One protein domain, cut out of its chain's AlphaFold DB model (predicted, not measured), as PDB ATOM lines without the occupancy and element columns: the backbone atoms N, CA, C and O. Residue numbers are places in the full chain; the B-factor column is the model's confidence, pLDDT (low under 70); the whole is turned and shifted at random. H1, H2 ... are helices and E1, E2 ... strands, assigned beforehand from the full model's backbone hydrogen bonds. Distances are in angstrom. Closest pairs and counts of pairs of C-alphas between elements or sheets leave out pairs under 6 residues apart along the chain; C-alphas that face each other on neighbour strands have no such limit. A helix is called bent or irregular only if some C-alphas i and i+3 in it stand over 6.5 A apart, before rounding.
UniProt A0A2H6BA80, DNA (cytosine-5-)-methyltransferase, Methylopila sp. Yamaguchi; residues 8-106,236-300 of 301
ATOM      1  N   ARG A   8       7.353 -48.500 -27.886       50.03
ATOM      2  CA  ARG A   8       7.475 -47.359 -28.810       50.03
ATOM      3  C   ARG A   8       7.766 -46.028 -28.112       50.03
ATOM      4  O   ARG A   8       8.340 -45.140 -28.734       50.03
ATOM      5  N   GLY A   9       7.382 -45.882 -26.843       58.91
ATOM      6  CA  GLY A   9       7.661 -44.708 -26.014       58.91
ATOM      7  C   GLY A   9       9.115 -44.616 -25.551       58.91
ATOM      8  O   GLY A   9       9.533 -43.545 -25.134       58.91
ATOM      9  N   GLN A  10       9.890 -45.699 -25.671       73.00
ATOM     10  CA  GLN A  10      11.288 -45.767 -25.233       73.00
ATOM     11  C   GLN A  10      12.293 -45.614 -26.383       73.00
ATOM     12  O   GLN A  10      13.489 -45.524 -26.134       73.00
ATOM     13  N   LEU A  11      11.836 -45.509 -27.638       84.44
ATOM     14  CA  LEU A  11      12.718 -45.355 -28.808       84.44
ATOM     15  C   LEU A  11      13.628 -44.119 -28.732       84.44
ATOM     16  O   LEU A  11      14.711 -44.122 -29.311       84.44
ATOM     17  N   PHE A  12      13.230 -43.068 -28.006       87.19
ATOM     18  CA  PHE A  12      14.107 -41.914 -27.802       87.19
ATOM     19  C   PHE A  12      15.338 -42.264 -26.949       87.19
ATOM     20  O   PHE A  12      16.377 -41.642 -27.135       87.19
ATOM     21  N   LYS A  13      15.263 -43.274 -26.069       90.44
ATOM     22  CA  LYS A  13      16.409 -43.738 -25.274       90.44
ATOM     23  C   LYS A  13      17.473 -44.380 -26.159       90.44
ATOM     24  O   LYS A  13      18.652 -44.106 -25.984       90.44
ATOM     25  N   GLU A  14      17.064 -45.138 -27.176       93.12
ATOM     26  CA  GLU A  14      17.993 -45.651 -28.194       93.12
ATOM     27  C   GLU A  14      18.634 -44.522 -29.003       93.12
ATOM     28  O   GLU A  14      19.821 -44.566 -29.317       93.12
ATOM     29  N   PHE A  15      17.873 -43.468 -29.301       93.19
ATOM     30  CA  PHE A  15      18.404 -42.283 -29.971       93.19
ATOM     31  C   PHE A  15      19.449 -41.552 -29.100       93.19
ATOM     32  O   PHE A  15      20.500 -41.160 -29.606       93.19
ATOM     33  N   VAL A  16      19.212 -41.444 -27.787       94.31
ATOM     34  CA  VAL A  16      20.186 -40.934 -26.801       94.31
ATOM     35  C   VAL A  16      21.412 -41.848 -26.706       94.31
ATOM     36  O   VAL A  16      22.535 -41.349 -26.695       94.31
ATOM     37  N   ARG A  17      21.239 -43.178 -26.711       95.88
ATOM     38  CA  ARG A  17      22.355 -44.139 -26.723       95.88
ATOM     39  C   ARG A  17      23.257 -43.930 -27.942       95.88
ATOM     40  O   ARG A  17      24.468 -43.790 -27.785       95.88
ATOM     41  N   ILE A  18      22.677 -43.827 -29.141       96.25
ATOM     42  CA  ILE A  18      23.433 -43.546 -30.372       96.25
ATOM     43  C   ILE A  18      24.169 -42.204 -30.258       96.25
ATOM     44  O   ILE A  18      25.336 -42.113 -30.639       96.25
ATOM     45  N   ALA A  19      23.530 -41.168 -29.704       96.25
ATOM     46  CA  ALA A  19      24.165 -39.872 -29.473       96.25
ATOM     47  C   ALA A  19      25.351 -39.955 -28.497       96.25
ATOM     48  O   ALA A  19      26.377 -39.316 -28.723       96.25
ATOM     49  N   ALA A  20      25.243 -40.765 -27.440       96.94
ATOM     50  CA  ALA A  20      26.313 -40.974 -26.469       96.94
ATOM     51  C   ALA A  20      27.543 -41.661 -27.085       96.94
ATOM     52  O   ALA A  20      28.673 -41.289 -26.761       96.94
ATOM     53  N   GLU A  21      27.314 -42.632 -27.977       97.62
ATOM     54  CA  GLU A  21      28.357 -43.391 -28.679       97.62
ATOM     55  C   GLU A  21      29.033 -42.568 -29.782       97.62
ATOM     56  O   GLU A  21      30.257 -42.540 -29.884       97.62
ATOM     57  N   THR A  22      28.240 -41.881 -30.607       97.50
ATOM     58  CA  THR A  22      28.740 -41.198 -31.814       97.50
ATOM     59  C   THR A  22      29.145 -39.745 -31.575       97.50
ATOM     60  O   THR A  22      29.923 -39.198 -32.354       97.50
ATOM     61  N   ARG A  23      28.624 -39.115 -30.511       95.75
ATOM     62  CA  ARG A  23      28.845 -37.708 -30.129       95.75
ATOM     63  C   ARG A  23      28.886 -36.731 -31.318       95.75
ATOM     64  O   ARG A  23      29.831 -35.946 -31.432       95.75
ATOM     65  N   PRO A  24      27.895 -36.752 -32.230       95.81
ATOM     66  CA  PRO A  24      27.876 -35.847 -33.369       95.81
ATOM     67  C   PRO A  24      27.816 -34.399 -32.886       95.81
ATOM     68  O   PRO A  24      27.152 -34.093 -31.894       95.81
ATOM     69  N   ARG A  25      28.463 -33.497 -33.630       94.44
ATOM     70  CA  ARG A  25      28.467 -32.061 -33.322       94.44
ATOM     71  C   ARG A  25      27.049 -31.492 -33.223       94.44
ATOM     72  O   ARG A  25      26.761 -30.738 -32.299       94.44
ATOM     73  N   PHE A  26      26.168 -31.901 -34.137       96.50
ATOM     74  CA  PHE A  26      24.757 -31.527 -34.142       96.50
ATOM     75  C   PHE A  26      23.857 -32.749 -34.283       96.50
ATOM     76  O   PHE A  26      24.150 -33.671 -35.043       96.50
ATOM     77  N   ILE A  27      22.723 -32.706 -33.594       97.19
ATOM     78  CA  ILE A  27      21.642 -33.681 -33.684       97.19
ATOM     79  C   ILE A  27      20.369 -32.928 -34.031       97.19
ATOM     80  O   ILE A  27      20.015 -31.963 -33.356       97.19
ATOM     81  N   LEU A  28      19.669 -33.397 -35.060       97.75
ATOM     82  CA  LEU A  28      18.315 -32.963 -35.372       97.75
ATOM     83  C   LEU A  28      17.343 -34.069 -34.969       97.75
ATOM     84  O   LEU A  28      17.387 -35.171 -35.511       97.75
ATOM     85  N   PHE A  29      16.450 -33.758 -34.041       96.50
ATOM     86  CA  PHE A  29      15.370 -34.638 -33.618       96.50
ATOM     87  C   PHE A  29      14.033 -34.039 -34.059       96.50
ATOM     88  O   PHE A  29      13.749 -32.874 -33.785       96.50
ATOM     89  N   GLU A  30      13.215 -34.831 -34.750       96.44
ATOM     90  CA  GLU A  30      11.877 -34.451 -35.211       96.44
ATOM     91  C   GLU A  30      10.827 -35.345 -34.554       96.44
ATOM     92  O   GLU A  30      11.041 -36.542 -34.350       96.44
ATOM     93  N   ASN A  31       9.688 -34.759 -34.187       95.19
ATOM     94  CA  ASN A  31       8.556 -35.519 -33.681       95.19
ATOM     95  C   ASN A  31       7.225 -34.779 -33.875       95.19
ATOM     96  O   ASN A  31       7.148 -33.606 -34.246       95.19
ATOM     97  N   VAL A  32       6.121 -35.453 -33.567       92.06
ATOM     98  CA  VAL A  32       4.789 -34.850 -33.580       92.06
ATOM     99  C   VAL A  32       4.668 -33.730 -32.543       92.06
ATOM    100  O   VAL A  32       5.148 -33.837 -31.417       92.06
ATOM    101  N   ALA A  33       3.918 -32.679 -32.883       91.19
ATOM    102  CA  ALA A  33       3.692 -31.535 -31.993       91.19
ATOM    103  C   ALA A  33       3.053 -31.908 -30.639       91.19
ATOM    104  O   ALA A  33       3.173 -31.161 -29.672       91.19
ATOM    105  N   GLY A  34       2.373 -33.059 -30.563       89.06
ATOM    106  CA  GLY A  34       1.787 -33.574 -29.323       89.06
ATOM    107  C   GLY A  34       2.817 -33.947 -28.252       89.06
ATOM    108  O   GLY A  34       2.447 -34.017 -27.086       89.06
ATOM    109  N   LEU A  35       4.093 -34.136 -28.615       90.62
ATOM    110  CA  LEU A  35       5.153 -34.438 -27.650       90.62
ATOM    111  C   LEU A  35       5.380 -33.285 -26.655       90.62
ATOM    112  O   LEU A  35       5.717 -33.535 -25.504       90.62
ATOM    113  N   VAL A  36       5.095 -32.039 -27.057       91.50
ATOM    114  CA  VAL A  36       5.207 -30.842 -26.198       91.50
ATOM    115  C   VAL A  36       4.371 -30.957 -24.923       91.50
ATOM    116  O   VAL A  36       4.760 -30.450 -23.877       91.50
ATOM    117  N   THR A  37       3.217 -31.620 -24.997       89.62
ATOM    118  CA  THR A  37       2.296 -31.796 -23.866       89.62
ATOM    119  C   THR A  37       2.205 -33.251 -23.410       89.62
ATOM    120  O   THR A  37       1.324 -33.592 -22.620       89.62
ATOM    121  N   ALA A  38       3.091 -34.125 -23.896       87.81
ATOM    122  CA  ALA A  38       3.127 -35.516 -23.468       87.81
ATOM    123  C   ALA A  38       3.485 -35.595 -21.978       87.81
ATOM    124  O   ALA A  38       4.412 -34.929 -21.515       87.81
ATOM    125  N   LYS A  39       2.713 -36.382 -21.224       86.62
ATOM    126  CA  LYS A  39       2.884 -36.518 -19.775       86.62
ATOM    127  C   LYS A  39       4.070 -37.425 -19.451       86.62
ATOM    128  O   LYS A  39       4.183 -38.484 -20.068       86.62
ATOM    129  N   GLY A  40       4.913 -37.005 -18.508       84.06
ATOM    130  CA  GLY A  40       6.013 -37.813 -17.975       84.06
ATOM    131  C   GLY A  40       5.531 -38.960 -17.082       84.06
ATOM    132  O   GLY A  40       4.327 -39.145 -16.880       84.06
ATOM    133  N   ALA A  41       6.478 -39.713 -16.514       81.81
ATOM    134  CA  ALA A  41       6.191 -40.826 -15.601       81.81
ATOM    135  C   ALA A  41       5.371 -40.398 -14.371       81.81
ATOM    136  O   ALA A  41       4.539 -41.158 -13.883       81.81
ATOM    137  N   HIS A  42       5.545 -39.153 -13.925       82.88
ATOM    138  CA  HIS A  42       4.818 -38.579 -12.792       82.88
ATOM    139  C   HIS A  42       3.520 -37.861 -13.203       82.88
ATOM    140  O   HIS A  42       2.879 -37.209 -12.383       82.88
ATOM    141  N   GLY A  43       3.102 -37.978 -14.469       82.38
ATOM    142  CA  GLY A  43       1.864 -37.384 -14.982       82.38
ATOM    143  C   GLY A  43       1.954 -35.891 -15.318       82.38
ATOM    144  O   GLY A  43       0.961 -35.303 -15.752       82.38
ATOM    145  N   ASP A  44       3.131 -35.288 -15.170       86.44
ATOM    146  CA  ASP A  44       3.406 -33.881 -15.428       86.44
ATOM    147  C   ASP A  44       3.391 -33.570 -16.933       86.44
ATOM    148  O   ASP A  44       4.031 -34.238 -17.748       86.44
ATOM    149  N   VAL A  45       2.633 -32.545 -17.332       87.50
ATOM    150  CA  VAL A  45       2.448 -32.184 -18.745       87.50
ATOM    151  C   VAL A  45       3.753 -31.633 -19.323       87.50
ATOM    152  O   VAL A  45       4.356 -30.707 -18.781       87.50
ATOM    153  N   GLY A  46       4.193 -32.203 -20.443       88.25
ATOM    154  CA  GLY A  46       5.494 -31.904 -21.045       88.25
ATOM    155  C   GLY A  46       6.662 -32.651 -20.394       88.25
ATOM    156  O   GLY A  46       7.807 -32.387 -20.750       88.25
ATOM    157  N   GLY A  47       6.398 -33.582 -19.471       90.81
ATOM    158  CA  GLY A  47       7.431 -34.340 -18.764       90.81
ATOM    159  C   GLY A  47       8.347 -35.130 -19.693       90.81
ATOM    160  O   GLY A  47       9.558 -35.063 -19.533       90.81
ATOM    161  N   ILE A  48       7.803 -35.766 -20.738       90.81
ATOM    162  CA  ILE A  48       8.627 -36.509 -21.715       90.81
ATOM    163  C   ILE A  48       9.597 -35.582 -22.453       90.81
ATOM    164  O   ILE A  48      10.743 -35.942 -22.692       90.81
ATOM    165  N   LEU A  49       9.158 -34.377 -22.829       93.06
ATOM    166  CA  LEU A  49      10.032 -33.439 -23.530       93.06
ATOM    167  C   LEU A  49      11.153 -32.925 -22.615       93.06
ATOM    168  O   LEU A  49      12.276 -32.744 -23.082       93.06
ATOM    169  N   ARG A  50      10.859 -32.723 -21.320       94.00
ATOM    170  CA  ARG A  50      11.873 -32.400 -20.304       94.00
ATOM    171  C   ARG A  50      12.863 -33.545 -20.123       94.00
ATOM    172  O   ARG A  50      14.055 -33.287 -20.140       94.00
ATOM    173  N   GLU A  51      12.378 -34.781 -20.026       93.75
ATOM    174  CA  GLU A  51      13.220 -35.980 -19.923       93.75
ATOM    175  C   GLU A  51      14.182 -36.076 -21.113       93.75
ATOM    176  O   GLU A  51      15.391 -36.151 -20.915       93.75
ATOM    177  N   ILE A  52      13.673 -35.949 -22.346       94.31
ATOM    178  CA  ILE A  52      14.508 -35.929 -23.558       94.31
ATOM    179  C   ILE A  52      15.578 -34.835 -23.467       94.31
ATOM    180  O   ILE A  52      16.746 -35.103 -23.732       94.31
ATOM    181  N   GLN A  53      15.197 -33.607 -23.102       96.06
ATOM    182  CA  GLN A  53      16.146 -32.501 -22.981       96.06
ATOM    183  C   GLN A  53      17.244 -32.806 -21.953       96.06
ATOM    184  O   GLN A  53      18.419 -32.619 -22.262       96.06
ATOM    185  N   SER A  54      16.869 -33.293 -20.770       95.56
ATOM    186  CA  SER A  54      17.797 -33.601 -19.682       95.56
ATOM    187  C   SER A  54      18.770 -34.725 -20.039       95.56
ATOM    188  O   SER A  54      19.951 -34.617 -19.730       95.56
ATOM    189  N   GLU A  55      18.324 -35.767 -20.743       95.81
ATOM    190  CA  GLU A  55      19.207 -36.839 -21.224       95.81
ATOM    191  C   GLU A  55      20.294 -36.306 -22.172       95.81
ATOM    192  O   GLU A  55      21.473 -36.632 -22.035       95.81
ATOM    193  N   PHE A  56      19.933 -35.414 -23.099       96.81
ATOM    194  CA  PHE A  56      20.910 -34.756 -23.970       96.81
ATOM    195  C   PHE A  56      21.850 -33.817 -23.202       96.81
ATOM    196  O   PHE A  56      23.060 -33.828 -23.441       96.81
ATOM    197  N   GLU A  57      21.329 -33.041 -22.250       96.44
ATOM    198  CA  GLU A  57      22.130 -32.159 -21.389       96.44
ATOM    199  C   GLU A  57      23.154 -32.935 -20.556       96.44
ATOM    200  O   GLU A  57      24.317 -32.533 -20.490       96.44
ATOM    201  N   ASN A  58      22.765 -34.088 -20.007       96.38
ATOM    202  CA  ASN A  58      23.652 -34.982 -19.260       96.38
ATOM    203  C   ASN A  58      24.796 -35.527 -20.125       96.38
ATOM    204  O   ASN A  58      25.906 -35.739 -19.635       96.38
ATOM    205  N   LEU A  59      24.557 -35.712 -21.426       96.00
ATOM    206  CA  LEU A  59      25.593 -36.083 -22.390       96.00
ATOM    207  C   LEU A  59      26.491 -34.906 -22.801       96.00
ATOM    208  O   LEU A  59      27.477 -35.125 -23.501       96.00
ATOM    209  N   GLY A  60      26.199 -33.674 -22.372       95.69
ATOM    210  CA  GLY A  60      26.957 -32.470 -22.718       95.69
ATOM    211  C   GLY A  60      26.443 -31.736 -23.959       95.69
ATOM    212  O   GLY A  60      27.181 -30.939 -24.543       95.69
ATOM    213  N   TYR A  61      25.205 -32.002 -24.380       96.88
ATOM    214  CA  TYR A  61      24.542 -31.238 -25.433       96.88
ATOM    215  C   TYR A  61      23.772 -30.042 -24.870       96.88
ATOM    216  O   TYR A  61      23.153 -30.119 -23.817       96.88
ATOM    217  N   ALA A  62      23.728 -28.953 -25.630       97.06
ATOM    218  CA  ALA A  62      22.766 -27.880 -25.430       97.06
ATOM    219  C   ALA A  62      21.631 -27.992 -26.450       97.06
ATOM    220  O   ALA A  62      21.876 -28.153 -27.646       97.06
ATOM    221  N   CYS A  63      20.389 -27.867 -25.985       97.50
ATOM    222  CA  CYS A  63      19.192 -28.102 -26.789       97.50
ATOM    223  C   CYS A  63      18.445 -26.804 -27.123       97.50
ATOM    224  O   CYS A  63      18.334 -25.893 -26.301       97.50
ATOM    225  N   ARG A  64      17.870 -26.732 -28.325       97.62
ATOM    226  CA  ARG A  64      16.897 -25.713 -28.742       97.62
ATOM    227  C   ARG A  64      15.699 -26.400 -29.378       97.62
ATOM    228  O   ARG A  64      15.879 -27.227 -30.266       97.62
ATOM    229  N   PHE A  65      14.493 -26.013 -28.971       98.12
ATOM    230  CA  PHE A  65      13.240 -26.580 -29.470       98.12
ATOM    231  C   PHE A  65      12.400 -25.549 -30.213       98.12
ATOM    232  O   PHE A  65      12.405 -24.376 -29.840       98.12
ATOM    233  N   ASP A  66      11.632 -25.998 -31.207       97.62
ATOM    234  CA  ASP A  66      10.573 -25.193 -31.819       97.62
ATOM    235  C   ASP A  66       9.468 -26.053 -32.457       97.62
ATOM    236  O   ASP A  66       9.640 -27.249 -32.711       97.62
ATOM    237  N   LEU A  67       8.307 -25.443 -32.696       97.25
ATOM    238  CA  LEU A  67       7.216 -26.000 -33.487       97.25
ATOM    239  C   LEU A  67       7.175 -25.301 -34.841       97.25
ATOM    240  O   LEU A  67       6.704 -24.171 -34.947       97.25
ATOM    241  N   LEU A  68       7.574 -26.011 -35.889       97.56
ATOM    242  CA  LEU A  68       7.600 -25.465 -37.243       97.56
ATOM    243  C   LEU A  68       6.428 -26.012 -38.057       97.56
ATOM    244  O   LEU A  68       6.135 -27.211 -38.025       97.56
ATOM    245  N   ASN A  69       5.747 -25.127 -38.786       97.75
ATOM    246  CA  ASN A  69       4.663 -25.467 -39.701       97.75
ATOM    247  C   ASN A  69       5.158 -25.420 -41.146       97.75
ATOM    248  O   ASN A  69       5.638 -24.385 -41.589       97.75
ATOM    249  N   ALA A  70       4.975 -26.499 -41.908       98.06
ATOM    250  CA  ALA A  70       5.512 -26.589 -43.268       98.06
ATOM    251  C   ALA A  70       5.023 -25.471 -44.199       98.06
ATOM    252  O   ALA A  70       5.779 -24.999 -45.049       98.06
ATOM    253  N   ALA A  71       3.791 -24.998 -43.994       98.12
ATOM    254  CA  ALA A  71       3.237 -23.896 -44.770       98.12
ATOM    255  C   ALA A  71       4.022 -22.586 -44.606       98.12
ATOM    256  O   ALA A  71       4.102 -21.817 -45.557       98.12
ATOM    257  N   ASP A  72       4.661 -22.365 -43.452       98.19
ATOM    258  CA  ASP A  72       5.480 -21.174 -43.185       98.19
ATOM    259  C   ASP A  72       6.818 -21.198 -43.955       98.19
ATOM    260  O   ASP A  72       7.522 -20.192 -44.029       98.19
ATOM    261  N   PHE A  73       7.154 -22.335 -44.574       97.88
ATOM    262  CA  PHE A  73       8.368 -22.549 -45.368       97.88
ATOM    263  C   PHE A  73       8.063 -22.829 -46.850       97.88
ATOM    264  O   PHE A  73       8.934 -23.288 -47.584       97.88
ATOM    265  N   GLY A  74       6.839 -22.536 -47.305       96.50
ATOM    266  CA  GLY A  74       6.437 -22.612 -48.716       96.50
ATOM    267  C   GLY A  74       5.763 -23.918 -49.141       96.50
ATOM    268  O   GLY A  74       5.310 -24.032 -50.286       96.50
ATOM    269  N   ALA A  75       5.620 -24.885 -48.233       97.88
ATOM    270  CA  ALA A  75       4.880 -26.104 -48.525       97.88
ATOM    271  C   ALA A  75       3.384 -25.803 -48.691       97.88
ATOM    272  O   ALA A  75       2.774 -25.118 -47.870       97.88
ATOM    273  N   ALA A  76       2.728 -26.425 -49.670       98.19
ATOM    274  CA  ALA A  76       1.268 -26.359 -49.800       98.19
ATOM    275  C   ALA A  76       0.539 -27.295 -48.812       98.19
ATOM    276  O   ALA A  76      -0.495 -27.882 -49.131       98.19
ATOM    277  N   GLN A  77       1.073 -27.435 -47.596       98.12
ATOM    278  CA  GLN A  77       0.611 -28.349 -46.558       98.12
ATOM    279  C   GLN A  77       0.749 -27.707 -45.171       98.12
ATOM    280  O   GLN A  77       1.831 -27.305 -44.755       98.12
ATOM    281  N   ARG A  78      -0.333 -27.702 -44.384       97.06
ATOM    282  CA  ARG A  78      -0.283 -27.388 -42.948       97.06
ATOM    283  C   ARG A  78       0.159 -28.622 -42.164       97.06
ATOM    284  O   ARG A  78      -0.674 -29.472 -41.833       97.06
ATOM    285  N   ARG A  79       1.452 -28.712 -41.852       96.50
ATOM    286  CA  ARG A  79       2.047 -29.792 -41.050       96.50
ATOM    287  C   ARG A  79       2.960 -29.201 -39.991       96.50
ATOM    288  O   ARG A  79       4.074 -28.791 -40.285       96.50
ATOM    289  N   VAL A  80       2.466 -29.195 -38.754       96.44
ATOM    290  CA  VAL A  80       3.217 -28.738 -37.582       96.44
ATOM    291  C   VAL A  80       3.959 -29.912 -36.953       96.44
ATOM    292  O   VAL A  80       3.352 -30.965 -36.698       96.44
ATOM    293  N   ARG A  81       5.254 -29.732 -36.702       97.31
ATOM    294  CA  ARG A  81       6.132 -30.713 -36.057       97.31
ATOM    295  C   ARG A  81       7.039 -30.050 -35.036       97.31
ATOM    296  O   ARG A  81       7.365 -28.876 -35.170       97.31
ATOM    297  N   LEU A  82       7.362 -30.815 -34.003       97.44
ATOM    298  CA  LEU A  82       8.373 -30.474 -33.019       97.44
ATOM    299  C   LEU A  82       9.732 -30.791 -33.618       97.44
ATOM    300  O   LEU A  82       9.944 -31.902 -34.097       97.44
ATOM    301  N   TYR A  83      10.636 -29.830 -33.524       98.19
ATOM    302  CA  TYR A  83      12.039 -30.020 -33.831       98.19
ATOM    303  C   TYR A  83      12.878 -29.673 -32.610       98.19
ATOM    304  O   TYR A  83      12.552 -28.748 -31.861       98.19
ATOM    305  N   MET A  84      13.966 -30.409 -32.434       98.00
ATOM    306  CA  MET A  84      15.032 -30.117 -31.492       98.00
ATOM    307  C   MET A  84      16.358 -30.136 -32.239       98.00
ATOM    308  O   MET A  84      16.657 -31.105 -32.937       98.00
ATOM    309  N   ILE A  85      17.154 -29.086 -32.065       98.00
ATOM    310  CA  ILE A  85      18.572 -29.096 -32.412       98.00
ATOM    311  C   ILE A  85      19.347 -29.237 -31.107       98.00
ATOM    312  O   ILE A  85      19.213 -28.385 -30.226       98.00
ATOM    313  N   ALA A  86      20.140 -30.298 -30.986       97.19
ATOM    314  CA  ALA A  86      21.087 -30.473 -29.891       97.19
ATOM    315  C   ALA A  86      22.514 -30.273 -30.424       97.19
ATOM    316  O   ALA A  86      22.871 -30.854 -31.449       97.19
ATOM    317  N   ALA A  87      23.321 -29.453 -29.752       96.31
ATOM    318  CA  ALA A  87      24.706 -29.159 -30.123       96.31
ATOM    319  C   ALA A  87      25.678 -29.602 -29.022       96.31
ATOM    320  O   ALA A  87      25.503 -29.234 -27.861       96.31
ATOM    321  N   TYR A  88      26.678 -30.413 -29.368       95.06
ATOM    322  CA  TYR A  88      27.614 -30.980 -28.393       95.06
ATOM    323  C   TYR A  88      28.637 -29.935 -27.953       95.06
ATOM    324  O   TYR A  88      29.419 -29.476 -28.782       95.06
ATOM    325  N   LYS A  89      28.654 -29.578 -26.659       92.62
ATOM    326  CA  LYS A  89      29.572 -28.575 -26.083       92.62
ATOM    327  C   LYS A  89      29.638 -27.269 -26.890       92.62
ATOM    328  O   LYS A  89      30.697 -26.659 -26.987       92.62
ATOM    329  N   GLU A  90      28.513 -26.864 -27.474       92.75
ATOM    330  CA  GLU A  90      28.362 -25.686 -28.331       92.75
ATOM    331  C   GLU A  90      26.937 -25.140 -28.205       92.75
ATOM    332  O   GLU A  90      26.024 -25.836 -27.767       92.75
ATOM    333  N   THR A  91      26.716 -23.884 -28.595       92.25
ATOM    334  CA  THR A  91      25.357 -23.323 -28.646       92.25
ATOM    335  C   THR A  91      24.609 -23.845 -29.881       92.25
ATOM    336  O   THR A  91      25.135 -23.718 -30.989       92.25
ATOM    337  N   PRO A  92      23.376 -24.373 -29.750       94.81
ATOM    338  CA  PRO A  92      22.604 -24.820 -30.902       94.81
ATOM    339  C   PRO A  92      22.211 -23.635 -31.801       94.81
ATOM    340  O   PRO A  92      21.725 -22.609 -31.287       94.81
ATOM    341  N   PRO A  93      22.367 -23.767 -33.136       94.31
ATOM    342  CA  PRO A  93      21.970 -22.728 -34.078       94.31
ATOM    343  C   PRO A  93      20.475 -22.423 -33.982       94.31
ATOM    344  O   PRO A  93      19.688 -23.161 -33.380       94.31
ATOM    345  N   HIS A  94      20.082 -21.288 -34.550       95.81
ATOM    346  CA  HIS A  94      18.679 -20.911 -34.634       95.81
ATOM    347  C   HIS A  94      17.949 -21.790 -35.654       95.81
ATOM    348  O   HIS A  94      18.537 -22.273 -36.619       95.81
ATOM    349  N   PHE A  95      16.651 -21.994 -35.433       97.38
ATOM    350  CA  PHE A  95      15.786 -22.508 -36.489       97.38
ATOM    351  C   PHE A  95      15.623 -21.452 -37.588       97.38
ATOM    352  O   PHE A  95      15.706 -20.254 -37.290       97.38
ATOM    353  N   PRO A  96      15.377 -21.878 -38.839       97.19
ATOM    354  CA  PRO A  96      15.196 -20.951 -39.943       97.19
ATOM    355  C   PRO A  96      13.991 -20.049 -39.683       97.19
ATOM    356  O   PRO A  96      12.951 -20.495 -39.189       97.19
ATOM    357  N   LEU A  97      14.118 -18.782 -40.064       96.69
ATOM    358  CA  LEU A  97      12.982 -17.871 -40.070       96.69
ATOM    359  C   LEU A  97      11.975 -18.302 -41.148       96.69
ATOM    360  O   LEU A  97      12.379 -18.797 -42.206       96.69
ATOM    361  N   PRO A  98      10.666 -18.132 -40.901       97.06
ATOM    362  CA  PRO A  98       9.654 -18.445 -41.897       97.06
ATOM    363  C   PRO A  98       9.831 -17.558 -43.133       97.06
ATOM    364  O   PRO A  98      10.223 -16.398 -43.027       97.06
ATOM    365  N   SER A  99       9.510 -18.100 -44.306       97.31
ATOM    366  CA  SER A  99       9.450 -17.354 -45.572       97.31
ATOM    367  C   SER A  99       8.015 -17.019 -45.984       97.31
ATOM    368  O   SER A  99       7.791 -16.180 -46.858       97.31
ATOM    369  N   HIS A 100       7.040 -17.673 -45.349       98.06
ATOM    370  CA  HIS A 100       5.621 -17.511 -45.613       98.06
ATOM    371  C   HIS A 100       4.826 -17.350 -44.312       98.06
ATOM    372  O   HIS A 100       5.232 -17.813 -43.248       98.06
ATOM    373  N   CYS A 101       3.644 -16.752 -44.407       97.06
ATOM    374  CA  CYS A 101       2.634 -16.765 -43.352       97.06
ATOM    375  C   CYS A 101       1.229 -16.862 -43.964       97.06
ATOM    376  O   CYS A 101       1.072 -16.783 -45.179       97.06
ATOM    377  N   ARG A 102       0.196 -17.069 -43.134       94.62
ATOM    378  CA  ARG A 102      -1.164 -17.384 -43.609       94.62
ATOM    379  C   ARG A 102      -1.681 -16.414 -44.667       94.62
ATOM    380  O   ARG A 102      -2.072 -16.865 -45.738       94.62
ATOM    381  N   ASP A 103      -1.654 -15.127 -44.349       94.75
ATOM    382  CA  ASP A 103      -2.266 -14.074 -45.163       94.75
ATOM    383  C   ASP A 103      -1.215 -13.222 -45.901       94.75
ATOM    384  O   ASP A 103      -1.554 -12.274 -46.601       94.75
ATOM    385  N   GLY A 104       0.070 -13.575 -45.770       93.31
ATOM    386  CA  GLY A 104       1.188 -12.746 -46.214       93.31
ATOM    387  C   GLY A 104       1.454 -11.558 -45.280       93.31
ATOM    388  O   GLY A 104       0.664 -11.223 -44.395       93.31
ATOM    389  N   SER A 105       2.613 -10.933 -45.445       94.50
ATOM    390  CA  SER A 105       2.975  -9.675 -44.788       94.50
ATOM    391  C   SER A 105       3.911  -8.872 -45.695       94.50
ATOM    392  O   SER A 105       4.222  -9.299 -46.803       94.50
ATOM    393  N   GLN A 106       4.397  -7.717 -45.227       92.12
ATOM    394  CA  GLN A 106       5.381  -6.923 -45.977       92.12
ATOM    395  C   GLN A 106       6.661  -7.708 -46.321       92.12
ATOM    396  O   GLN A 106       7.291  -7.417 -47.333       92.12
ATOM    397  N   GLY A 236       9.786 -31.916 -46.822       97.38
ATOM    398  CA  GLY A 236      11.035 -31.607 -47.517       97.38
ATOM    399  C   GLY A 236      11.455 -30.135 -47.484       97.38
ATOM    400  O   GLY A 236      12.644 -29.855 -47.354       97.38
ATOM    401  N   ASP A 237      10.514 -29.190 -47.546       96.31
ATOM    402  CA  ASP A 237      10.824 -27.753 -47.521       96.31
ATOM    403  C   ASP A 237      11.326 -27.307 -46.143       96.31
ATOM    404  O   ASP A 237      12.340 -26.609 -46.063       96.31
ATOM    405  N   ILE A 238      10.706 -27.785 -45.052       96.19
ATOM    406  CA  ILE A 238      11.253 -27.579 -43.698       96.19
ATOM    407  C   ILE A 238      12.619 -28.252 -43.576       96.19
ATOM    408  O   ILE A 238      13.560 -27.637 -43.080       96.19
ATOM    409  N   GLY A 239      12.739 -29.507 -44.024       96.75
ATOM    410  CA  GLY A 239      13.996 -30.255 -43.953       96.75
ATOM    411  C   GLY A 239      15.141 -29.511 -44.641       96.75
ATOM    412  O   GLY A 239      16.223 -29.372 -44.074       96.75
ATOM    413  N   ARG A 240      14.881 -28.940 -45.824       97.25
ATOM    414  CA  ARG A 240      15.832 -28.094 -46.555       97.25
ATOM    415  C   ARG A 240      16.160 -26.806 -45.800       97.25
ATOM    416  O   ARG A 240      17.328 -26.430 -45.754       97.25
ATOM    417  N   ALA A 241      15.164 -26.129 -45.227       97.44
ATOM    418  CA  ALA A 241      15.372 -24.894 -44.475       97.44
ATOM    419  C   ALA A 241      16.249 -25.126 -43.231       97.44
ATOM    420  O   ALA A 241      17.246 -24.433 -43.054       97.44
ATOM    421  N   ILE A 242      15.947 -26.152 -42.428       97.94
ATOM    422  CA  ILE A 242      16.767 -26.532 -41.265       97.94
ATOM    423  C   ILE A 242      18.165 -26.973 -41.715       97.94
ATOM    424  O   ILE A 242      19.161 -26.589 -41.107       97.94
ATOM    425  N   GLY A 243      18.251 -27.750 -42.799       97.44
ATOM    426  CA  GLY A 243      19.521 -28.213 -43.350       97.44
ATOM    427  C   GLY A 243      20.464 -27.069 -43.724       97.44
ATOM    428  O   GLY A 243      21.662 -27.187 -43.493       97.44
ATOM    429  N   ARG A 244      19.943 -25.943 -44.232       96.75
ATOM    430  CA  ARG A 244      20.747 -24.741 -44.522       96.75
ATOM    431  C   ARG A 244      21.326 -24.107 -43.258       96.75
ATOM    432  O   ARG A 244      22.514 -23.800 -43.250       96.75
ATOM    433  N   GLU A 245      20.530 -23.969 -42.198       96.44
ATOM    434  CA  GLU A 245      21.004 -23.437 -40.908       96.44
ATOM    435  C   GLU A 245      22.074 -24.343 -40.288       96.44
ATOM    436  O   GLU A 245      23.127 -23.872 -39.856       96.44
ATOM    437  N   LEU A 246      21.847 -25.661 -40.303       95.69
ATOM    438  CA  LEU A 246      22.818 -26.640 -39.811       95.69
ATOM    439  C   LEU A 246      24.101 -26.643 -40.646       95.69
ATOM    440  O   LEU A 246      25.191 -26.707 -40.085       95.69
ATOM    441  N   PHE A 247      23.992 -26.545 -41.973       95.50
ATOM    442  CA  PHE A 247      25.146 -26.483 -42.866       95.50
ATOM    443  C   PHE A 247      25.976 -25.219 -42.622       95.50
ATOM    444  O   PHE A 247      27.196 -25.308 -42.494       95.50
ATOM    445  N   ALA A 248      25.335 -24.054 -42.492       94.38
ATOM    446  CA  ALA A 248      26.017 -22.805 -42.163       94.38
ATOM    447  C   ALA A 248      26.713 -22.883 -40.791       94.38
ATOM    448  O   ALA A 248      27.880 -22.511 -40.664       94.38
ATOM    449  N   ALA A 249      26.035 -23.435 -39.780       93.31
ATOM    450  CA  ALA A 249      26.606 -23.638 -38.449       93.31
ATOM    451  C   ALA A 249      27.770 -24.644 -38.444       93.31
ATOM    452  O   ALA A 249      28.739 -24.473 -37.710       93.31
ATOM    453  N   ALA A 250      27.723 -25.674 -39.293       91.31
ATOM    454  CA  ALA A 250      28.805 -26.644 -39.424       91.31
ATOM    455  C   ALA A 250      30.107 -26.023 -39.960       91.31
ATOM    456  O   ALA A 250      31.187 -26.497 -39.613       91.31
ATOM    457  N   HIS A 251      30.020 -24.944 -40.742       90.25
ATOM    458  CA  HIS A 251      31.186 -24.233 -41.280       90.25
ATOM    459  C   HIS A 251      31.705 -23.119 -40.362       90.25
ATOM    460  O   HIS A 251      32.776 -22.569 -40.614       90.25
ATOM    461  N   SER A 252      30.981 -22.776 -39.295       85.94
ATOM    462  CA  SER A 252      31.457 -21.822 -38.297       85.94
ATOM    463  C   SER A 252      32.226 -22.531 -37.178       85.94
ATOM    464  O   SER A 252      31.954 -23.689 -36.843       85.94
ATOM    465  N   VAL A 253      33.203 -21.834 -36.587       73.94
ATOM    466  CA  VAL A 253      33.927 -22.328 -35.406       73.94
ATOM    467  C   VAL A 253      32.964 -22.362 -34.223       73.94
ATOM    468  O   VAL A 253      32.421 -21.328 -33.826       73.94
ATOM    469  N   GLY A 254      32.776 -23.553 -33.656       66.94
ATOM    470  CA  GLY A 254      31.997 -23.762 -32.444       66.94
ATOM    471  C   GLY A 254      32.512 -22.917 -31.285       66.94
ATOM    472  O   GLY A 254      33.710 -22.905 -31.005       66.94
ATOM    473  N   ARG A 255      31.624 -22.181 -30.610       61.62
ATOM    474  CA  ARG A 255      31.996 -21.343 -29.461       61.62
ATOM    475  C   ARG A 255      31.393 -21.873 -28.165       61.62
ATOM    476  O   ARG A 255      30.183 -21.773 -27.968       61.62
ATOM    477  N   GLY A 256      32.284 -22.294 -27.265       64.69
ATOM    478  CA  GLY A 256      32.065 -22.392 -25.819       64.69
ATOM    479  C   GLY A 256      31.086 -23.469 -25.357       64.69
ATOM    480  O   GLY A 256      30.393 -24.086 -26.149       64.69
ATOM    481  N   ASN A 257      31.001 -23.657 -24.038       70.69
ATOM    482  CA  ASN A 257      30.065 -24.590 -23.408       70.69
ATOM    483  C   ASN A 257      28.635 -24.028 -23.527       70.69
ATOM    484  O   ASN A 257      28.187 -23.249 -22.680       70.69
ATOM    485  N   GLY A 258      27.957 -24.343 -24.634       77.81
ATOM    486  CA  GLY A 258      26.593 -23.893 -24.887       77.81
ATOM    487  C   GLY A 258      25.645 -24.324 -23.772       77.81
ATOM    488  O   GLY A 258      25.819 -25.374 -23.157       77.81
ATOM    489  N   LYS A 259      24.632 -23.501 -23.507       89.75
ATOM    490  CA  LYS A 259      23.524 -23.845 -22.610       89.75
ATOM    491  C   LYS A 259      22.265 -24.040 -23.433       89.75
ATOM    492  O   LYS A 259      22.075 -23.355 -24.440       89.75
ATOM    493  N   SER A 260      21.401 -24.946 -22.990       93.75
ATOM    494  CA  SER A 260      20.089 -25.108 -23.605       93.75
ATOM    495  C   SER A 260      19.306 -23.803 -23.582       93.75
ATOM    496  O   SER A 260      19.347 -23.027 -22.623       93.75
ATOM    497  N   VAL A 261      18.574 -23.572 -24.663       92.12
ATOM    498  CA  VAL A 261      17.682 -22.430 -24.808       92.12
ATOM    499  C   VAL A 261      16.350 -22.791 -24.161       92.12
ATOM    500  O   VAL A 261      15.793 -23.857 -24.424       92.12
ATOM    501  N   GLY A 262      15.828 -21.897 -23.318       92.12
ATOM    502  CA  GLY A 262      14.512 -22.074 -22.707       92.12
ATOM    503  C   GLY A 262      13.422 -22.291 -23.762       92.12
ATOM    504  O   GLY A 262      13.501 -21.763 -24.874       92.12
ATOM    505  N   TRP A 263      12.399 -23.076 -23.420       94.44
ATOM    506  CA  TRP A 263      11.330 -23.390 -24.366       94.44
ATOM    507  C   TRP A 263      10.642 -22.124 -24.895       94.44
ATOM    508  O   TRP A 263      10.376 -21.198 -24.119       94.44
ATOM    509  N   PRO A 264      10.277 -22.089 -26.191       93.00
ATOM    510  CA  PRO A 264       9.497 -20.992 -26.740       93.00
ATOM    511  C   PRO A 264       8.199 -20.778 -25.954       93.00
ATOM    512  O   PRO A 264       7.553 -21.729 -25.510       93.00
ATOM    513  N   SER A 265       7.746 -19.527 -25.841       90.00
ATOM    514  CA  SER A 265       6.536 -19.190 -25.068       90.00
ATOM    515  C   SER A 265       5.280 -19.947 -25.530       90.00
ATOM    516  O   SER A 265       4.369 -20.200 -24.736       90.00
ATOM    517  N   CYS A 266       5.225 -20.354 -26.803       88.19
ATOM    518  CA  CYS A 266       4.139 -21.160 -27.349       88.19
ATOM    519  C   CYS A 266       4.073 -22.576 -26.742       88.19
ATOM    520  O   CYS A 266       2.978 -23.134 -26.661       88.19
ATOM    521  N   PHE A 267       5.186 -23.134 -26.254       91.25
ATOM    522  CA  PHE A 267       5.213 -24.427 -25.561       91.25
ATOM    523  C   PHE A 267       4.606 -24.262 -24.175       91.25
ATOM    524  O   PHE A 267       3.645 -24.952 -23.843       91.25
ATOM    525  N   SER A 268       5.075 -23.269 -23.414       86.19
ATOM    526  CA  SER A 268       4.559 -22.963 -22.077       86.19
ATOM    527  C   SER A 268       3.053 -22.687 -22.093       86.19
ATOM    528  O   SER A 268       2.326 -23.171 -21.231       86.19
ATOM    529  N   LYS A 269       2.548 -21.977 -23.114       85.25
ATOM    530  CA  LYS A 269       1.102 -21.767 -23.311       85.25
ATOM    531  C   LYS A 269       0.343 -23.081 -23.546       85.25
ATOM    532  O   LYS A 269      -0.722 -23.270 -22.967       85.25
ATOM    533  N   ARG A 270       0.874 -23.992 -24.374       86.75
ATOM    534  CA  ARG A 270       0.256 -25.306 -24.651       86.75
ATOM    535  C   ARG A 270       0.252 -26.220 -23.428       86.75
ATOM    536  O   ARG A 270      -0.749 -26.897 -23.199       86.75
ATOM    537  N   VAL A 271       1.340 -26.221 -22.660       84.38
ATOM    538  CA  VAL A 271       1.461 -26.968 -21.400       84.38
ATOM    539  C   VAL A 271       0.411 -26.474 -20.410       84.38
ATOM    540  O   VAL A 271      -0.474 -27.247 -20.059       84.38
ATOM    541  N   ARG A 272       0.400 -25.169 -20.105       83.00
ATOM    542  CA  ARG A 272      -0.581 -24.560 -19.188       83.00
ATOM    543  C   ARG A 272      -2.025 -24.812 -19.613       83.00
ATOM    544  O   ARG A 272      -2.855 -25.172 -18.791       83.00
ATOM    545  N   TYR A 273      -2.337 -24.654 -20.901       82.06
ATOM    546  CA  TYR A 273      -3.679 -24.944 -21.414       82.06
ATOM    547  C   TYR A 273      -4.088 -26.401 -21.158       82.06
ATOM    548  O   TYR A 273      -5.216 -26.664 -20.753       82.06
ATOM    549  N   THR A 274      -3.169 -27.343 -21.374       79.44
ATOM    550  CA  THR A 274      -3.433 -28.775 -21.185       79.44
ATOM    551  C   THR A 274      -3.571 -29.135 -19.705       79.44
ATOM    552  O   THR A 274      -4.430 -29.937 -19.357       79.44
ATOM    553  N   GLU A 275      -2.769 -28.526 -18.832       83.31
ATOM    554  CA  GLU A 275      -2.900 -28.666 -17.375       83.31
ATOM    555  C   GLU A 275      -4.268 -28.174 -16.898       83.31
ATOM    556  O   GLU A 275      -4.988 -28.909 -16.225       83.31
ATOM    557  N   MET A 276      -4.677 -26.975 -17.324       79.31
ATOM    558  CA  MET A 276      -5.993 -26.421 -16.994       79.31
ATOM    559  C   MET A 276      -7.132 -27.298 -17.523       79.31
ATOM    560  O   MET A 276      -8.095 -27.563 -16.810       79.31
ATOM    561  N   GLU A 277      -7.024 -27.800 -18.753       79.69
ATOM    562  CA  GLU A 277      -8.032 -28.682 -19.346       79.69
ATOM    563  C   GLU A 277      -8.141 -30.036 -18.614       79.69
ATOM    564  O   GLU A 277      -9.237 -30.601 -18.512       79.69
ATOM    565  N   GLU A 278      -7.039 -30.548 -18.061       76.12
ATOM    566  CA  GLU A 278      -7.027 -31.727 -17.192       76.12
ATOM    567  C   GLU A 278      -7.669 -31.457 -15.834       76.12
ATOM    568  O   GLU A 278      -8.457 -32.283 -15.375       76.12
ATOM    569  N   ILE A 279      -7.409 -30.298 -15.233       77.25
ATOM    570  CA  ILE A 279      -8.052 -29.892 -13.979       77.25
ATOM    571  C   ILE A 279      -9.567 -29.762 -14.180       77.25
ATOM    572  O   ILE A 279     -10.343 -30.326 -13.415       77.25
ATOM    573  N   THR A 280     -10.001 -29.064 -15.234       73.50
ATOM    574  CA  THR A 280     -11.424 -28.783 -15.464       73.50
ATOM    575  C   THR A 280     -12.206 -30.018 -15.910       73.50
ATOM    576  O   THR A 280     -13.329 -30.234 -15.464       73.50
ATOM    577  N   ASN A 281     -11.645 -30.831 -16.811       72.31
ATOM    578  CA  ASN A 281     -12.412 -31.872 -17.500       72.31
ATOM    579  C   ASN A 281     -11.872 -33.291 -17.289       72.31
ATOM    580  O   ASN A 281     -12.539 -34.255 -17.664       72.31
ATOM    581  N   GLY A 282     -10.707 -33.461 -16.658       67.81
ATOM    582  CA  GLY A 282     -10.043 -34.760 -16.515       67.81
ATOM    583  C   GLY A 282     -10.878 -35.814 -15.786       67.81
ATOM    584  O   GLY A 282     -10.858 -36.983 -16.171       67.81
ATOM    585  N   ALA A 283     -11.663 -35.415 -14.781       70.25
ATOM    586  CA  ALA A 283     -12.568 -36.321 -14.070       70.25
ATOM    587  C   ALA A 283     -13.688 -36.848 -14.984       70.25
ATOM    588  O   ALA A 283     -13.880 -38.060 -15.087       70.25
ATOM    589  N   HIS A 284     -14.354 -35.956 -15.728       68.00
ATOM    590  CA  HIS A 284     -15.374 -36.328 -16.715       68.00
ATOM    591  C   HIS A 284     -14.816 -37.274 -17.784       68.00
ATOM    592  O   HIS A 284     -15.470 -38.240 -18.178       68.00
ATOM    593  N   ARG A 285     -13.574 -37.032 -18.216       66.44
ATOM    594  CA  ARG A 285     -12.853 -37.868 -19.176       66.44
ATOM    595  C   ARG A 285     -12.582 -39.277 -18.657       66.44
ATOM    596  O   ARG A 285     -12.891 -40.253 -19.338       66.44
ATOM    597  N   ARG A 286     -12.028 -39.408 -17.449       70.94
ATOM    598  CA  ARG A 286     -11.763 -40.722 -16.838       70.94
ATOM    599  C   ARG A 286     -13.053 -41.528 -16.677       70.94
ATOM    600  O   ARG A 286     -13.119 -42.648 -17.177       70.94
ATOM    601  N   ALA A 287     -14.103 -40.900 -16.149       67.25
ATOM    602  CA  ALA A 287     -15.412 -41.527 -15.975       67.25
ATOM    603  C   ALA A 287     -16.050 -41.973 -17.308       67.25
ATOM    604  O   ALA A 287     -16.620 -43.060 -17.407       67.25
ATOM    605  N   ALA A 288     -15.942 -41.165 -18.369       62.19
ATOM    606  CA  ALA A 288     -16.439 -41.540 -19.694       62.19
ATOM    607  C   ALA A 288     -15.672 -42.736 -20.289       62.19
ATOM    608  O   ALA A 288     -16.265 -43.596 -20.942       62.19
ATOM    609  N   ARG A 289     -14.358 -42.814 -20.045       60.75
ATOM    610  CA  ARG A 289     -13.498 -43.897 -20.538       60.75
ATOM    611  C   ARG A 289     -13.745 -45.219 -19.811       60.75
ATOM    612  O   ARG A 289     -13.766 -46.262 -20.457       60.75
ATOM    613  N   GLU A 290     -13.984 -45.175 -18.504       65.94
ATOM    614  CA  GLU A 290     -14.379 -46.342 -17.704       65.94
ATOM    615  C   GLU A 290     -15.722 -46.914 -18.173       65.94
ATOM    616  O   GLU A 290     -15.819 -48.116 -18.418       65.94
ATOM    617  N   LYS A 291     -16.722 -46.058 -18.432       64.19
ATOM    618  CA  LYS A 291     -18.018 -46.480 -18.996       64.19
ATOM    619  C   LYS A 291     -17.893 -47.159 -20.365       64.19
ATOM    620  O   LYS A 291     -18.612 -48.115 -20.644       64.19
ATOM    621  N   LEU A 292     -16.998 -46.671 -21.226       57.88
ATOM    622  CA  LEU A 292     -16.729 -47.267 -22.543       57.88
ATOM    623  C   LEU A 292     -16.045 -48.639 -22.435       57.88
ATOM    624  O   LEU A 292     -16.399 -49.564 -23.168       57.88
ATOM    625  N   ASN A 293     -15.093 -48.783 -21.512       54.06
ATOM    626  CA  ASN A 293     -14.399 -50.049 -21.285       54.06
ATOM    627  C   ASN A 293     -15.313 -51.098 -20.626       54.06
ATOM    628  O   ASN A 293     -15.275 -52.253 -21.038       54.06
ATOM    629  N   GLY A 294     -16.174 -50.703 -19.680       54.16
ATOM    630  CA  GLY A 294     -17.144 -51.604 -19.040       54.16
ATOM    631  C   GLY A 294     -18.145 -52.207 -20.029       54.16
ATOM    632  O   GLY A 294     -18.311 -53.421 -20.079       54.16
ATOM    633  N   LYS A 295     -18.701 -51.386 -20.931       51.53
ATOM    634  CA  LYS A 295     -19.586 -51.863 -22.011       51.53
ATOM    635  C   LYS A 295     -18.907 -52.810 -23.003       51.53
ATOM    636  O   LYS A 295     -19.575 -53.611 -23.644       51.53
ATOM    637  N   SER A 296     -17.590 -52.695 -23.164       44.00
ATOM    638  CA  SER A 296     -16.824 -53.590 -24.039       44.00
ATOM    639  C   SER A 296     -16.556 -54.947 -23.378       44.00
ATOM    640  O   SER A 296     -16.379 -55.923 -24.094       44.00
ATOM    641  N   ALA A 297     -16.545 -55.017 -22.042       46.16
ATOM    642  CA  ALA A 297     -16.401 -56.265 -21.293       46.16
ATOM    643  C   ALA A 297     -17.723 -57.052 -21.209       46.16
ATOM    644  O   ALA A 297     -17.703 -58.271 -21.320       46.16
ATOM    645  N   GLU A 298     -18.869 -56.368 -21.104       45.50
ATOM    646  CA  GLU A 298     -20.202 -57.002 -21.082       45.50
ATOM    647  C   GLU A 298     -20.631 -57.612 -22.430       45.50
ATOM    648  O   GLU A 298     -21.479 -58.492 -22.454       45.50
ATOM    649  N   MET A 299     -20.056 -57.181 -23.559       41.72
ATOM    650  CA  MET A 299     -20.354 -57.748 -24.888       41.72
ATOM    651  C   MET A 299     -19.513 -58.985 -25.253       41.72
ATOM    652  O   MET A 299     -19.678 -59.526 -26.345       41.72
ATOM    653  N   VAL A 300     -18.584 -59.402 -24.389       43.06
ATOM    654  CA  VAL A 300     -17.690 -60.558 -24.610       43.06
ATOM    655  C   VAL A 300     -17.941 -61.671 -23.574       43.06
ATOM    656  O   VAL A 300     -17.264 -62.695 -23.607       43.06
TER     657      VAL A 300
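AT A GLANCE: This is residues 8 to 106 and 236 to 300 of the 301 residues of the protein "DNA (cytosine-5-)-methyltransferase" of Methylopila sp. Yamaguchi (UniProt A0A2H6BA80). A small, twisted sheet of three strands lies between helices in three layers, with H1 and H3 over one face and H5 over the other. The long, bent helix H6 leads away from this body, and residues 279 to 300 stick out. The printed part has 164 residues with named elements in the order H1 E1 H2 H3 E2 H4 E3 H5 H6; the sheet runs E1 E3 E2, antiparallel, and the class is mixed. The whole is loose, with a radius of gyration of the C-alphas of 19.1 A and spans of 64 by 44 by 30 A.

IN THESE COORDINATES: Start in the sheet with E1, residues 26 to 32, E3, residues 80 to 88, 26.2 A long, and E2, residues 61 to 69, 25.1 A. Find C-alpha 8 at (7.475, -47.359, -28.810), where H1, residues 8 to 22, begins; it is irregular, C-alphas 9 and 12 being 7.2 A apart. Look next for H2, residues 33 to 37, H3, 47 to 58, H4, 70 to 73, and H5, 236 to 251, 22.3 A. H6, residues 265 to 298, was assigned as one helix by its hydrogen bonds but is bent, C-alphas 280 and 283 being 7.8 A apart; its arms H6a, residues 265 to 280, and H6b, residues 283 to 298, stand at a steep tilt of 64 degrees, and H6b ends at C-alpha 298 at (-20.202, -57.002, -21.082).

HOW THE PARTS SIT: Inner strand E3 has N 84 and O 29 of E1 at 2.8 A, and N 85 and O 64 of E2 at 2.9 A, within hydrogen-bond range. E1, H2, H3 and E2 form a split strand-helix-strand unit, E3 between its parallel strands, with a right-handed crossover. H3 is on the sheet over E2, height 9.8 A; H5 is on the opposite face, height 7.8 A. H1 and H3 only just touch, with 3 pairs of C-alphas within 8 A, closest Val 16 and Phe 56. H2 touches H6a, closest C-alphas Thr 37 and Val 271, 5.5 A; H4 touches H5, closest Ala 70 and Ile 238, 5.8 A. Every O i to N i+4 pair is within range in H3, H5, H6a and H6b, against 8 of 11 in H1 and 0 of 1 in H2, where 2 of 2 O i to N i+3 pairs are; H4 is too short.

THE WHOLE: Residues 107 to 235 are not printed; C-alphas 106 and 236 are 25.4 A apart. The link from H5 to H6 is long. Confidence is under 70 at 22 residues, among them 287 to 300.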